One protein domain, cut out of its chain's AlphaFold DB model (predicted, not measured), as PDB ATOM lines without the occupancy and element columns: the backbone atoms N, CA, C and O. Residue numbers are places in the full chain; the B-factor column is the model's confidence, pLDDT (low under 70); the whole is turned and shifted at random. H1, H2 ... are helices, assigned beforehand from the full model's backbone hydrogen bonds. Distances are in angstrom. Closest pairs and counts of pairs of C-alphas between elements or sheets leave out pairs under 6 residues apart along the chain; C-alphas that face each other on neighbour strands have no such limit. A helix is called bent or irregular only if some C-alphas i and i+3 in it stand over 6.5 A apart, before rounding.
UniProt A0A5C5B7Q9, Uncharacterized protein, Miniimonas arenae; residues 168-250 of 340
ATOM      1  N   ARG A 168     167.118 160.846  93.956       63.09
ATOM      2  CA  ARG A 168     165.933 160.924  93.085       63.09
ATOM      3  C   ARG A 168     164.684 161.178  93.931       63.09
ATOM      4  O   ARG A 168     164.452 160.439  94.884       63.09
ATOM      5  N   ALA A 169     163.837 162.123  93.520       64.88
ATOM      6  CA  ALA A 169     162.604 162.504  94.222       64.88
ATOM      7  C   ALA A 169     161.713 161.311  94.635       64.88
ATOM      8  O   ALA A 169     161.268 161.217  95.776       64.88
ATOM      9  N   ALA A 170     161.514 160.348  93.731       61.56
ATOM     10  CA  ALA A 170     160.716 159.149  94.000       61.56
ATOM     11  C   ALA A 170     161.313 158.241  95.093       61.56
ATOM     12  O   ALA A 170     160.579 157.586  95.828       61.56
ATOM     13  N   VAL A 171     162.645 158.198  95.203       74.38
ATOM     14  CA  VAL A 171     163.337 157.413  96.233       74.38
ATOM     15  C   VAL A 171     163.155 158.078  97.589       74.38
ATOM     16  O   VAL A 171     162.767 157.398  98.533       74.38
ATOM     17  N   LEU A 172     163.333 159.400  97.655       77.75
ATOM     18  CA  LEU A 172     163.158 160.160  98.890       77.75
ATOM     19  C   LEU A 172     161.726 160.048  99.428       77.75
ATOM     20  O   LEU A 172     161.529 159.803 100.612       77.75
ATOM     21  N   LEU A 173     160.723 160.130  98.550       74.25
ATOM     22  CA  LEU A 173     159.322 159.925  98.924       74.25
ATOM     23  C   LEU A 173     159.037 158.513  99.451       74.25
ATOM     24  O   LEU A 173     158.271 158.347 100.398       74.25
ATOM     25  N   ARG A 174     159.619 157.473  98.843       83.62
ATOM     26  CA  ARG A 174     159.445 156.098  99.331       83.62
ATOM     27  C   ARG A 174     160.097 155.920 100.700       83.62
ATOM     28  O   ARG A 174     159.489 155.341 101.594       83.62
ATOM     29  N   GLN A 175     161.298 156.461 100.858       86.06
ATOM     30  CA  GLN A 175     162.062 156.454 102.096       86.06
ATOM     31  C   GLN A 175     161.298 157.125 103.246       86.06
ATOM     32  O   GLN A 175     161.091 156.506 104.292       86.06
ATOM     33  N   THR A 176     160.783 158.340 103.035       81.94
ATOM     34  CA  THR A 176     159.981 159.046 104.047       81.94
ATOM     35  C   THR A 176     158.676 158.317 104.358       81.94
ATOM     36  O   THR A 176     158.321 158.175 105.527       81.94
ATOM     37  N   ARG A 177     157.996 157.752 103.352       80.88
ATOM     38  CA  ARG A 177     156.798 156.920 103.570       80.88
ATOM     39  C   ARG A 177     157.086 155.663 104.385       80.88
ATOM     40  O   ARG A 177     156.337 155.371 105.316       80.88
ATOM     41  N   ALA A 178     158.159 154.937 104.079       81.31
ATOM     42  CA  ALA A 178     158.554 153.749 104.831       81.31
ATOM     43  C   ALA A 178     158.811 154.087 106.305       81.31
ATOM     44  O   ALA A 178     158.323 153.393 107.200       81.31
ATOM     45  N   ALA A 179     159.512 155.192 106.563       84.38
ATOM     46  CA  ALA A 179     159.786 155.659 107.912       84.38
ATOM     47  C   ALA A 179     158.516 156.124 108.653       84.38
ATOM     48  O   ALA A 179     158.359 155.818 109.836       84.38
ATOM     49  N   ALA A 180     157.560 156.764 107.973       79.00
ATOM     50  CA  ALA A 180     156.299 157.186 108.589       79.00
ATOM     51  C   ALA A 180     155.414 155.993 108.972       79.00
ATOM     52  O   ALA A 180     154.879 155.928 110.078       79.00
ATOM     53  N   LEU A 181     155.300 154.995 108.090       81.06
ATOM     54  CA  LEU A 181     154.575 153.758 108.395       81.06
ATOM     55  C   LEU A 181     155.242 152.988 109.545       81.06
ATOM     56  O   LEU A 181     154.556 152.412 110.392       81.06
ATOM     57  N   ARG A 182     156.578 153.022 109.626       83.69
ATOM     58  CA  ARG A 182     157.323 152.432 110.743       83.69
ATOM     59  C   ARG A 182     157.049 153.148 112.066       83.69
ATOM     60  O   ARG A 182     156.907 152.454 113.077       83.69
ATOM     61  N   ALA A 183     156.955 154.480 112.056       79.75
ATOM     62  CA  ALA A 183     156.610 155.294 113.225       79.75
ATOM     63  C   ALA A 183     155.193 154.991 113.742       79.75
ATOM     64  O   ALA A 183     154.981 154.929 114.948       79.75
ATOM     65  N   ARG A 184     154.261 154.651 112.842       81.19
ATOM     66  CA  ARG A 184     152.907 154.159 113.174       81.19
ATOM     67  C   ARG A 184     152.866 152.715 113.692       81.19
ATOM     68  O   ARG A 184     151.797 152.127 113.812       81.19
ATOM     69  N   GLY A 185     154.023 152.113 113.968       82.81
ATOM     70  CA  GLY A 185     154.126 150.768 114.531       82.81
ATOM     71  C   GLY A 185     154.003 149.629 113.516       82.81
ATOM     72  O   GLY A 185     154.012 148.467 113.920       82.81
ATOM     73  N   MET A 186     153.934 149.907 112.207       84.25
ATOM     74  CA  MET A 186     153.878 148.835 111.210       84.25
ATOM     75  C   MET A 186     155.189 148.039 111.167       84.25
ATOM     76  O   MET A 186     156.293 148.581 111.293       84.25
ATOM     77  N   THR A 187     155.071 146.729 110.947       90.44
ATOM     78  CA  THR A 187     156.233 145.853 110.739       90.44
ATOM     79  C   THR A 187     156.838 146.085 109.353       90.44
ATOM     80  O   THR A 187     156.120 146.402 108.408       90.44
ATOM     81  N   GLN A 188     158.146 145.859 109.185       89.56
ATOM     82  CA  GLN A 188     158.806 146.024 107.878       89.56
ATOM     83  C   GLN A 188     158.170 145.167 106.773       89.56
ATOM     84  O   GLN A 188     158.093 145.605 105.630       89.56
ATOM     85  N   ARG A 189     157.660 143.974 107.114       84.25
ATOM     86  CA  ARG A 189     156.919 143.111 106.182       84.25
ATOM     87  C   ARG A 189     155.607 143.753 105.722       84.25
ATOM     88  O   ARG A 189     155.298 143.710 104.540       84.25
ATOM     89  N   ALA A 190     154.852 144.360 106.637       69.50
ATOM     90  CA  ALA A 190     153.611 145.057 106.296       69.50
ATOM     91  C   ALA A 190     153.873 146.330 105.473       69.50
ATOM     92  O   ALA A 190     153.132 146.618 104.541       69.50
ATOM     93  N   ILE A 191     154.959 147.049 105.768       73.56
ATOM     94  CA  ILE A 191     155.394 148.224 104.996       73.56
ATOM     95  C   ILE A 191     155.790 147.823 103.572       73.56
ATOM     96  O   ILE A 191     155.416 148.499 102.622       73.56
ATOM     97  N   ALA A 192     156.514 146.711 103.424       72.00
ATOM     98  CA  ALA A 192     156.925 146.181 102.127       72.00
ATOM     99  C   ALA A 192     155.712 145.889 101.235       72.00
ATOM    100  O   ALA A 192     155.685 146.311 100.084       72.00
ATOM    101  N   LEU A 193     154.675 145.264 101.804       66.38
ATOM    102  CA  LEU A 193     153.400 145.030 101.122       66.38
ATOM    103  C   LEU A 193     152.666 146.338 100.789       66.38
ATOM    104  O   LEU A 193     152.168 146.488  99.682       66.38
ATOM    105  N   ALA A 194     152.619 147.298 101.717       62.81
ATOM    106  CA  ALA A 194     151.925 148.572 101.510       62.81
ATOM    107  C   ALA A 194     152.587 149.468 100.447       62.81
ATOM    108  O   ALA A 194     151.913 150.283  99.822       62.81
ATOM    109  N   LEU A 195     153.903 149.341 100.267       72.50
ATOM    110  CA  LEU A 195     154.685 150.111  99.299       72.50
ATOM    111  C   LEU A 195     155.011 149.324  98.021       72.50
ATOM    112  O   LEU A 195     155.712 149.866  97.169       72.50
ATOM    113  N   ASP A 196     154.530 148.084  97.906       74.00
ATOM    114  CA  ASP A 196     154.816 147.156  96.805       74.00
ATOM    115  C   ASP A 196     156.321 147.022  96.493       74.00
ATOM    116  O   ASP A 196     156.798 147.181  95.370       74.00
ATOM    117  N   VAL A 197     157.116 146.779  97.536       73.44
ATOM    118  CA  VAL A 197     158.571 146.591  97.436       73.44
ATOM    119  C   VAL A 197     159.031 145.373  98.232       73.44
ATOM    120  O   VAL A 197     158.323 144.853  99.090       73.44
ATOM    121  N   ALA A 198     160.264 144.922  98.000       75.62
ATOM    122  CA  ALA A 198     160.862 143.874  98.821       75.62
ATOM    123  C   ALA A 198     161.137 144.371 100.253       75.62
ATOM    124  O   ALA A 198     161.524 145.522 100.468       75.62
ATOM    125  N   GLN A 199     161.042 143.487 101.250       85.50
ATOM    126  CA  GLN A 199     161.346 143.846 102.644       85.50
ATOM    127  C   GLN A 199     162.795 144.340 102.824       85.50
ATOM    128  O   GLN A 199     163.025 145.273 103.594       85.50
ATOM    129  N   ALA A 200     163.753 143.802 102.063       70.44
ATOM    130  CA  ALA A 200     165.130 144.297 102.051       70.44
ATOM    131  C   ALA A 200     165.220 145.777 101.625       70.44
ATOM    132  O   ALA A 200     166.030 146.526 102.168       70.44
ATOM    133  N   THR A 201     164.351 146.221 100.707       75.69
ATOM    134  CA  THR A 201     164.249 147.628 100.291       75.69
ATOM    135  C   THR A 201     163.744 148.502 101.433       75.69
ATOM    136  O   THR A 201     164.333 149.543 101.688       75.69
ATOM    137  N   VAL A 202     162.732 148.051 102.180       74.75
ATOM    138  CA  VAL A 202     162.239 148.769 103.370       74.75
ATOM    139  C   VAL A 202     163.334 148.905 104.426       74.75
ATOM    140  O   VAL A 202     163.492 149.969 105.015       74.75
ATOM    141  N   SER A 203     164.113 147.848 104.663       77.75
ATOM    142  CA  SER A 203     165.230 147.910 105.610       77.75
ATOM    143  C   SER A 203     166.289 148.933 105.187       77.75
ATOM    144  O   SER A 203     166.777 149.679 106.033       77.75
ATOM    145  N   ALA A 204     166.635 148.977 103.896       78.00
ATOM    146  CA  ALA A 204     167.583 149.952 103.358       78.00
ATOM    147  C   ALA A 204     167.033 151.386 103.433       78.00
ATOM    148  O   ALA A 204     167.738 152.294 103.857       78.00
ATOM    149  N   ASP A 205     165.759 151.576 103.086       85.06
ATOM    150  CA  ASP A 205     165.093 152.878 103.112       85.06
ATOM    151  C   ASP A 205     165.022 153.463 104.535       85.06
ATOM    152  O   ASP A 205     165.266 154.654 104.728       85.06
ATOM    153  N   LEU A 206     164.733 152.628 105.542       86.44
ATOM    154  CA  LEU A 206     164.715 153.039 106.950       86.44
ATOM    155  C   LEU A 206     166.109 153.416 107.463       86.44
ATOM    156  O   LEU A 206     166.244 154.402 108.183       86.44
ATOM    157  N   ALA A 207     167.133 152.640 107.094       83.25
ATOM    158  CA  ALA A 207     168.513 152.933 107.469       83.25
ATOM    159  C   ALA A 207     168.997 154.254 106.852       83.25
ATOM    160  O   ALA A 207     169.664 155.036 107.528       83.25
ATOM    161  N   GLU A 208     168.617 154.523 105.600       84.38
ATOM    162  CA  GLU A 208     168.984 155.759 104.913       84.38
ATOM    163  C   GLU A 208     168.317 156.980 105.559       84.38
ATOM    164  O   GLU A 208     169.004 157.950 105.863       84.38
ATOM    165  N   ILE A 209     167.011 156.935 105.855       83.81
ATOM    166  CA  ILE A 209     166.325 158.049 106.541       83.81
ATOM    167  C   ILE A 209     166.922 158.320 107.914       83.81
ATOM    168  O   ILE A 209     167.152 159.475 108.260       83.81
ATOM    169  N   ASP A 210     167.209 157.274 108.685       82.50
ATOM    170  CA  ASP A 210     167.831 157.431 109.996       82.50
ATOM    171  C   ASP A 210     169.228 158.073 109.891       82.50
ATOM    172  O   ASP A 210     169.585 158.947 110.684       82.50
ATOM    173  N   GLN A 211     170.009 157.710 108.869       82.38
ATOM    174  CA  GLN A 211     171.299 158.340 108.586       82.38
ATOM    175  C   GLN A 211     171.154 159.808 108.148       82.38
ATOM    176  O   GLN A 211     171.931 160.659 108.596       82.38
ATOM    177  N   LEU A 212     170.174 160.122 107.297       80.12
ATOM    178  CA  LEU A 212     169.907 161.479 106.820       80.12
ATOM    179  C   LEU A 212     169.456 162.396 107.963       80.12
ATOM    180  O   LEU A 212     170.051 163.455 108.151       80.12
ATOM    181  N   SER A 213     168.507 161.958 108.795       76.31
ATOM    182  CA  SER A 213     168.057 162.715 109.972       76.31
ATOM    183  C   SER A 213     169.202 162.983 110.954       76.31
ATOM    184  O   SER A 213     169.357 164.103 111.438       76.31
ATOM    185  N   ARG A 214     170.071 161.990 111.202       77.44
ATOM    186  CA  ARG A 214     171.265 162.172 112.047       77.44
ATOM    187  C   ARG A 214     172.251 163.188 111.467       77.44
ATOM    188  O   ARG A 214     172.846 163.952 112.221       77.44
ATOM    189  N   THR A 215     172.420 163.204 110.146       76.00
ATOM    190  CA  THR A 215     173.333 164.133 109.459       76.00
ATOM    191  C   THR A 215     172.795 165.564 109.458       76.00
ATOM    192  O   THR A 215     173.572 166.498 109.633       76.00
ATOM    193  N   ALA A 216     171.476 165.732 109.336       71.38
ATOM    194  CA  ALA A 216     170.798 167.028 109.372       71.38
ATOM    195  C   ALA A 216     170.754 167.674 110.776       71.38
ATOM    196  O   ALA A 216     170.287 168.801 110.924       71.38
ATOM    197  N   GLY A 217     171.228 166.982 111.820       65.88
ATOM    198  CA  GLY A 217     171.377 167.542 113.169       65.88
ATOM    199  C   GLY A 217     170.082 167.675 113.979       65.88
ATOM    200  O   GLY A 217     170.113 168.238 115.073       65.88
ATOM    201  N   HIS A 218     168.958 167.135 113.496       65.38
ATOM    202  CA  HIS A 218     167.666 167.172 114.185       65.38
ATOM    203  C   HIS A 218     166.915 165.839 114.059       65.38
ATOM    204  O   HIS A 218     166.952 165.184 113.019       65.38
ATOM    205  N   VAL A 219     166.180 165.453 115.111       60.97
ATOM    206  CA  VAL A 219     165.234 164.326 115.057       60.97
ATOM    207  C   VAL A 219     163.999 164.793 114.298       60.97
ATOM    208  O   VAL A 219     163.037 165.263 114.892       60.97
ATOM    209  N   ILE A 220     164.056 164.726 112.974       62.81
ATOM    210  CA  ILE A 220     162.882 164.954 112.138       62.81
ATOM    211  C   ILE A 220     162.119 163.639 112.066       62.81
ATOM    212  O   ILE A 220     162.673 162.610 111.662       62.81
ATOM    213  N   THR A 221     160.852 163.663 112.460       69.94
ATOM    214  CA  THR A 221     160.003 162.486 112.324       69.94
ATOM    215  C   THR A 221     159.571 162.335 110.870       69.94
ATOM    216  O   THR A 221     159.292 163.296 110.152       69.94
ATOM    217  N   ALA A 222     159.495 161.095 110.405       68.75
ATOM    218  CA  ALA A 222     159.043 160.820 109.048       68.75
ATOM    219  C   ALA A 222     157.585 161.246 108.798       68.75
ATOM    220  O   ALA A 222     157.194 161.463 107.655       68.75
ATOM    221  N   GLU A 223     156.794 161.392 109.864       67.25
ATOM    222  CA  GLU A 223     155.437 161.928 109.800       67.25
ATOM    223  C   GLU A 223     155.439 163.434 109.506       67.25
ATOM    224  O   GLU A 223     154.748 163.855 108.582       67.25
ATOM    225  N   GLU A 224     156.299 164.220 110.163       72.06
ATOM    226  CA  GLU A 224     156.493 165.644 109.849       72.06
ATOM    227  C   GLU A 224     156.919 165.854 108.389       72.06
ATOM    228  O   GLU A 224     156.394 166.737 107.714       72.06
ATOM    229  N   LEU A 225     157.800 165.002 107.849       70.88
ATOM    230  CA  LEU A 225     158.223 165.099 106.444       70.88
ATOM    231  C   LEU A 225     157.075 164.873 105.456       70.88
ATOM    232  O   LEU A 225     157.058 165.486 104.395       70.88
ATOM    233  N   LEU A 226     156.104 164.020 105.786       67.69
ATOM    234  CA  LEU A 226     154.937 163.803 104.928       67.69
ATOM    235  C   LEU A 226     153.893 164.918 105.045       67.69
ATOM    236  O   LEU A 226     153.073 165.057 104.143       67.69
ATOM    237  N   THR A 227     153.917 165.724 106.109       73.81
ATOM    238  CA  THR A 227     153.038 166.903 106.216       73.81
ATOM    239  C   THR A 227     153.500 168.083 105.364       73.81
ATOM    240  O   THR A 227     152.729 169.011 105.142       73.81
ATOM    241  N   LEU A 228     154.731 168.039 104.845       75.94
ATOM    242  CA  LEU A 228     155.226 169.025 103.890       75.94
ATOM    243  C   LEU A 228     154.529 168.804 102.548       75.94
ATOM    244  O   LEU A 228     154.890 167.903 101.788       75.94
ATOM    245  N   THR A 229     153.508 169.612 102.278       69.00
ATOM    246  CA  THR A 229     152.749 169.590 101.029       69.00
ATOM    247  C   THR A 229     152.876 170.904 100.268       69.00
ATOM    248  O   THR A 229     152.967 171.968 100.876       69.00
ATOM    249  N   ASP A 230     152.849 170.828  98.941       68.12
ATOM    250  CA  ASP A 230     152.792 171.978  98.047       68.12
ATOM    251  C   ASP A 230     151.415 172.667  98.111       68.12
ATOM    252  O   ASP A 230     150.479 172.200  98.768       68.12
ATOM    253  N   ALA A 231     151.269 173.779  97.384       61.12
ATOM    254  CA  ALA A 231     150.013 174.529  97.284       61.12
ATOM    255  C   ALA A 231     148.832 173.705  96.722       61.12
ATOM    256  O   ALA A 231     147.689 174.158  96.759       61.12
ATOM    257  N   HIS A 232     149.092 172.502  96.205       47.91
ATOM    258  CA  HIS A 232     148.111 171.588  95.628       47.91
ATOM    259  C   HIS A 232     147.872 170.349  96.510       47.91
ATOM    260  O   HIS A 232     147.250 169.386  96.061       47.91
ATOM    261  N   GLY A 233     148.369 170.345  97.753       51.75
ATOM    262  CA  GLY A 233     148.177 169.251  98.709       51.75
ATOM    263  C   GLY A 233     148.998 167.991  98.406       51.75
ATOM    264  O   GLY A 233     148.756 166.942  99.005       51.75
ATOM    265  N   ARG A 234     149.972 168.056  97.488       60.09
ATOM    266  CA  ARG A 234     150.887 166.945  97.172       60.09
ATOM    267  C   ARG A 234     152.149 167.070  98.010       60.09
ATOM    268  O   ARG A 234     152.567 168.179  98.293       60.09
ATOM    269  N   HIS A 235     152.805 165.968  98.367       65.75
ATOM    270  CA  HIS A 235     154.053 166.042  99.140       65.75
ATOM    271  C   HIS A 235     155.135 166.851  98.410       65.75
ATOM    272  O   HIS A 235     155.538 166.496  97.299       65.75
ATOM    273  N   ASP A 236     155.629 167.902  99.059       74.12
ATOM    274  CA  ASP A 236     156.665 168.780  98.530       74.12
ATOM    275  C   ASP A 236     158.042 168.138  98.733       74.12
ATOM    276  O   ASP A 236     158.667 168.209  99.793       74.12
ATOM    277  N   VAL A 237     158.528 167.482  97.680       72.00
ATOM    278  CA  VAL A 237     159.811 166.771  97.709       72.00
ATOM    279  C   VAL A 237     160.999 167.724  97.860       72.00
ATOM    280  O   VAL A 237     162.029 167.322  98.401       72.00
ATOM    281  N   ALA A 238     160.869 168.976  97.411       69.88
ATOM    282  CA  ALA A 238     161.913 169.976  97.581       69.88
ATOM    283  C   ALA A 238     161.995 170.416  99.050       69.88
ATOM    284  O   ALA A 238     163.090 170.444  99.611       69.88
ATOM    285  N   ALA A 239     160.849 170.648  99.698       74.25
ATOM    286  CA  ALA A 239     160.788 170.936 101.130       74.25
ATOM    287  C   ALA A 239     161.306 169.763 101.981       74.25
ATOM    288  O   ALA A 239     162.078 169.974 102.917       74.25
ATOM    289  N   ILE A 240     160.953 168.520 101.627       77.56
ATOM    290  CA  ILE A 240     161.480 167.307 102.276       77.56
ATOM    291  C   ILE A 240     163.005 167.227 102.126       77.56
ATOM    292  O   ILE A 240     163.710 166.974 103.103       77.56
ATOM    293  N   GLY A 241     163.520 167.459 100.914       74.50
ATOM    294  CA  GLY A 241     164.955 167.470 100.627       74.50
ATOM    295  C   GLY A 241     165.708 168.524 101.434       74.50
ATOM    296  O   GLY A 241     166.707 168.203 102.073       74.50
ATOM    297  N   ALA A 242     165.188 169.752 101.481       78.88
ATOM    298  CA  ALA A 242     165.753 170.836 102.279       78.88
ATOM    299  C   ALA A 242     165.770 170.498 103.777       78.88
ATOM    300  O   ALA A 242     166.751 170.776 104.464       78.88
ATOM    301  N   ARG A 243     164.715 169.848 104.289       78.94
ATOM    302  CA  ARG A 243     164.638 169.456 105.703       78.94
ATOM    303  C   ARG A 243     165.658 168.380 106.071       78.94
ATOM    304  O   ARG A 243     166.170 168.399 107.184       78.94
ATOM    305  N   LEU A 244     165.954 167.474 105.141       76.31
ATOM    306  CA  LEU A 244     166.936 166.401 105.307       76.31
ATOM    307  C   LEU A 244     168.365 166.794 104.890       76.31
ATOM    308  O   LEU A 244     169.251 165.945 104.946       76.31
ATOM    309  N   ASP A 245     168.595 168.043 104.471       74.56
ATOM    310  CA  ASP A 245     169.873 168.519 103.915       74.56
ATOM    311  C   ASP A 245     170.370 167.656 102.728       74.56
ATOM    312  O   ASP A 245     171.540 167.265 102.607       74.56
ATOM    313  N   VAL A 246     169.437 167.304 101.836       71.94
ATOM    314  CA  VAL A 246     169.686 166.497 100.637       71.94
ATOM    315  C   VAL A 246     169.282 167.255  99.380       71.94
ATOM    316  O   VAL A 246     168.126 167.632  99.195       71.94
ATOM    317  N   ALA A 247     170.225 167.380  98.445       63.12
ATOM    318  CA  ALA A 247     169.933 167.838  97.093       63.12
ATOM    319  C   ALA A 247     169.079 166.799  96.344       63.12
ATOM    320  O   ALA A 247     169.511 165.659  96.110       63.12
ATOM    321  N   VAL A 248     167.872 167.203  95.945       64.25
ATOM    322  CA  VAL A 248     166.928 166.378  95.184       64.25
ATOM    323  C   VAL A 248     167.010 166.754  93.710       64.25
ATOM    324  O   VAL A 248     166.857 167.919  93.352       64.25
ATOM    325  N   ALA A 249     167.237 165.772  92.837       58.47
ATOM    326  CA  ALA A 249     167.068 165.989  91.403       58.47
ATOM    327  C   ALA A 249     165.576 166.242  91.122       58.47
ATOM    328  O   ALA A 249     164.747 165.402  91.485       58.47
ATOM    329  N   GLY A 250     165.252 167.395  90.523       54.34
ATOM    330  CA  GLY A 250     163.881 167.861  90.299       54.34
ATOM    331  C   GLY A 250     162.964 166.833  89.622       54.34
ATOM    332  O   GLY A 250     163.416 165.909  88.938       54.34
TER     333      GLY A 250
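What this domain is: This is residues 168 to 250 of the 340 residues of an uncharacterized protein of Miniimonas arenae (UniProt A0A5C5B7Q9). The longest helix, H3, crosses H1 at about a right angle, like two bars of a cross, and H1 runs through the middle of the domain with the other four helices packed round it. H2 packs on one side of H1, near the beginning of H3, while the short helices H4 and H5 pack on the opposite side of H1. The printed part has 83 residues with five named helices, H1, H2, H3, H4 and H5 in that order along the chain, and no named strand; the class is all helix. The whole is compact, with a radius of gyration of the C-alphas of 12.1 A, and the C-alphas span 31 by 29 by 23 A along their three main axes.

Where its parts are: H3, the longest helix, takes residues 199 to 215 and measures 24.5 A from first to last C-alpha; C-alpha 199 is at (161.346, 143.846, 102.644) and C-alpha 215 at (173.333, 164.133, 109.459). H1, residues 169 to 183, is 21.2 A long and begins with C-alpha 169 at (162.604, 162.504, 94.222). H2, residues 188 to 194, is 9.7 A long. H4, residues 222 to 227, is 9.0 A long. H5, residues 237 to 243, is 9.7 A long and ends with C-alpha 243 at (164.638, 169.456, 105.703). No helix is bent or irregular.

How they stand to each other: H1 is the hub, touching H2, H3, H4 and H5. Residues 202 to 209 of H3 touch residues 174 to 179 of H1, and the lines of these two helices stand about perpendicular, at 86 degrees. Their closest C-alphas, those of Gln 175 and Asp 205, are 4.8 A apart. H2 touches H3, about perpendicular at 74 degrees; here H3 takes part with residues 199 to 203 alone, and the closest C-alphas, those of Ala 192 and Gln 199, are 5.0 A apart. H2 also touches H1, which takes part with residues 178 to 182 alone; the two run opposite ways at a steep tilt of 58 degrees, and the closest C-alphas, those of Ala 178 and Ile 191, are 6.4 A apart. H4 touches H1 at a steep tilt of 63 degrees, opposite ways, with the C-alphas of Ala 180 and Ala 222 closest at 4.6 A. H5 touches residues 169 to 173 of H1 alone, at a steep tilt of 63 degrees, the same way; the closest C-alphas, those of Ala 169 and Val 237, are 6.2 A apart. H4 and H5 only just touch, with 3 pairs of C-alphas within 8 A, the closest being those of Leu 225 and Ile 240 at 5.7 A. H3 and H4 are only just apart, with a closest distance of 8.2 A between their C-alphas. H2 is apart from H4 and from H5, and H3 is apart from H5. In H1, H2, H3, H4 and H5, every O i to N i+4 pair is within hydrogen-bond range.

The domain as a whole: The two C-alphas farthest apart in the domain are those of Ala 200, in H3, and Ala 231, in the link from H4 to H5, at 34.1 A. The first and last printed C-alphas, those of Arg 168 and Gly 250, are 7.8 A apart. The printed part has no cut. The links H1 to H2 and H2 to H3 are tight, with 4 residues each; H3 to H4, with 6 residues, and H4 to H5, with 9, are short, and no link is long. The mean pLDDT of the printed part is 73.8, and 26 residues are under 70, among them residues 168 to 170, 217 to 223, 229 to 235 and 247 to 250.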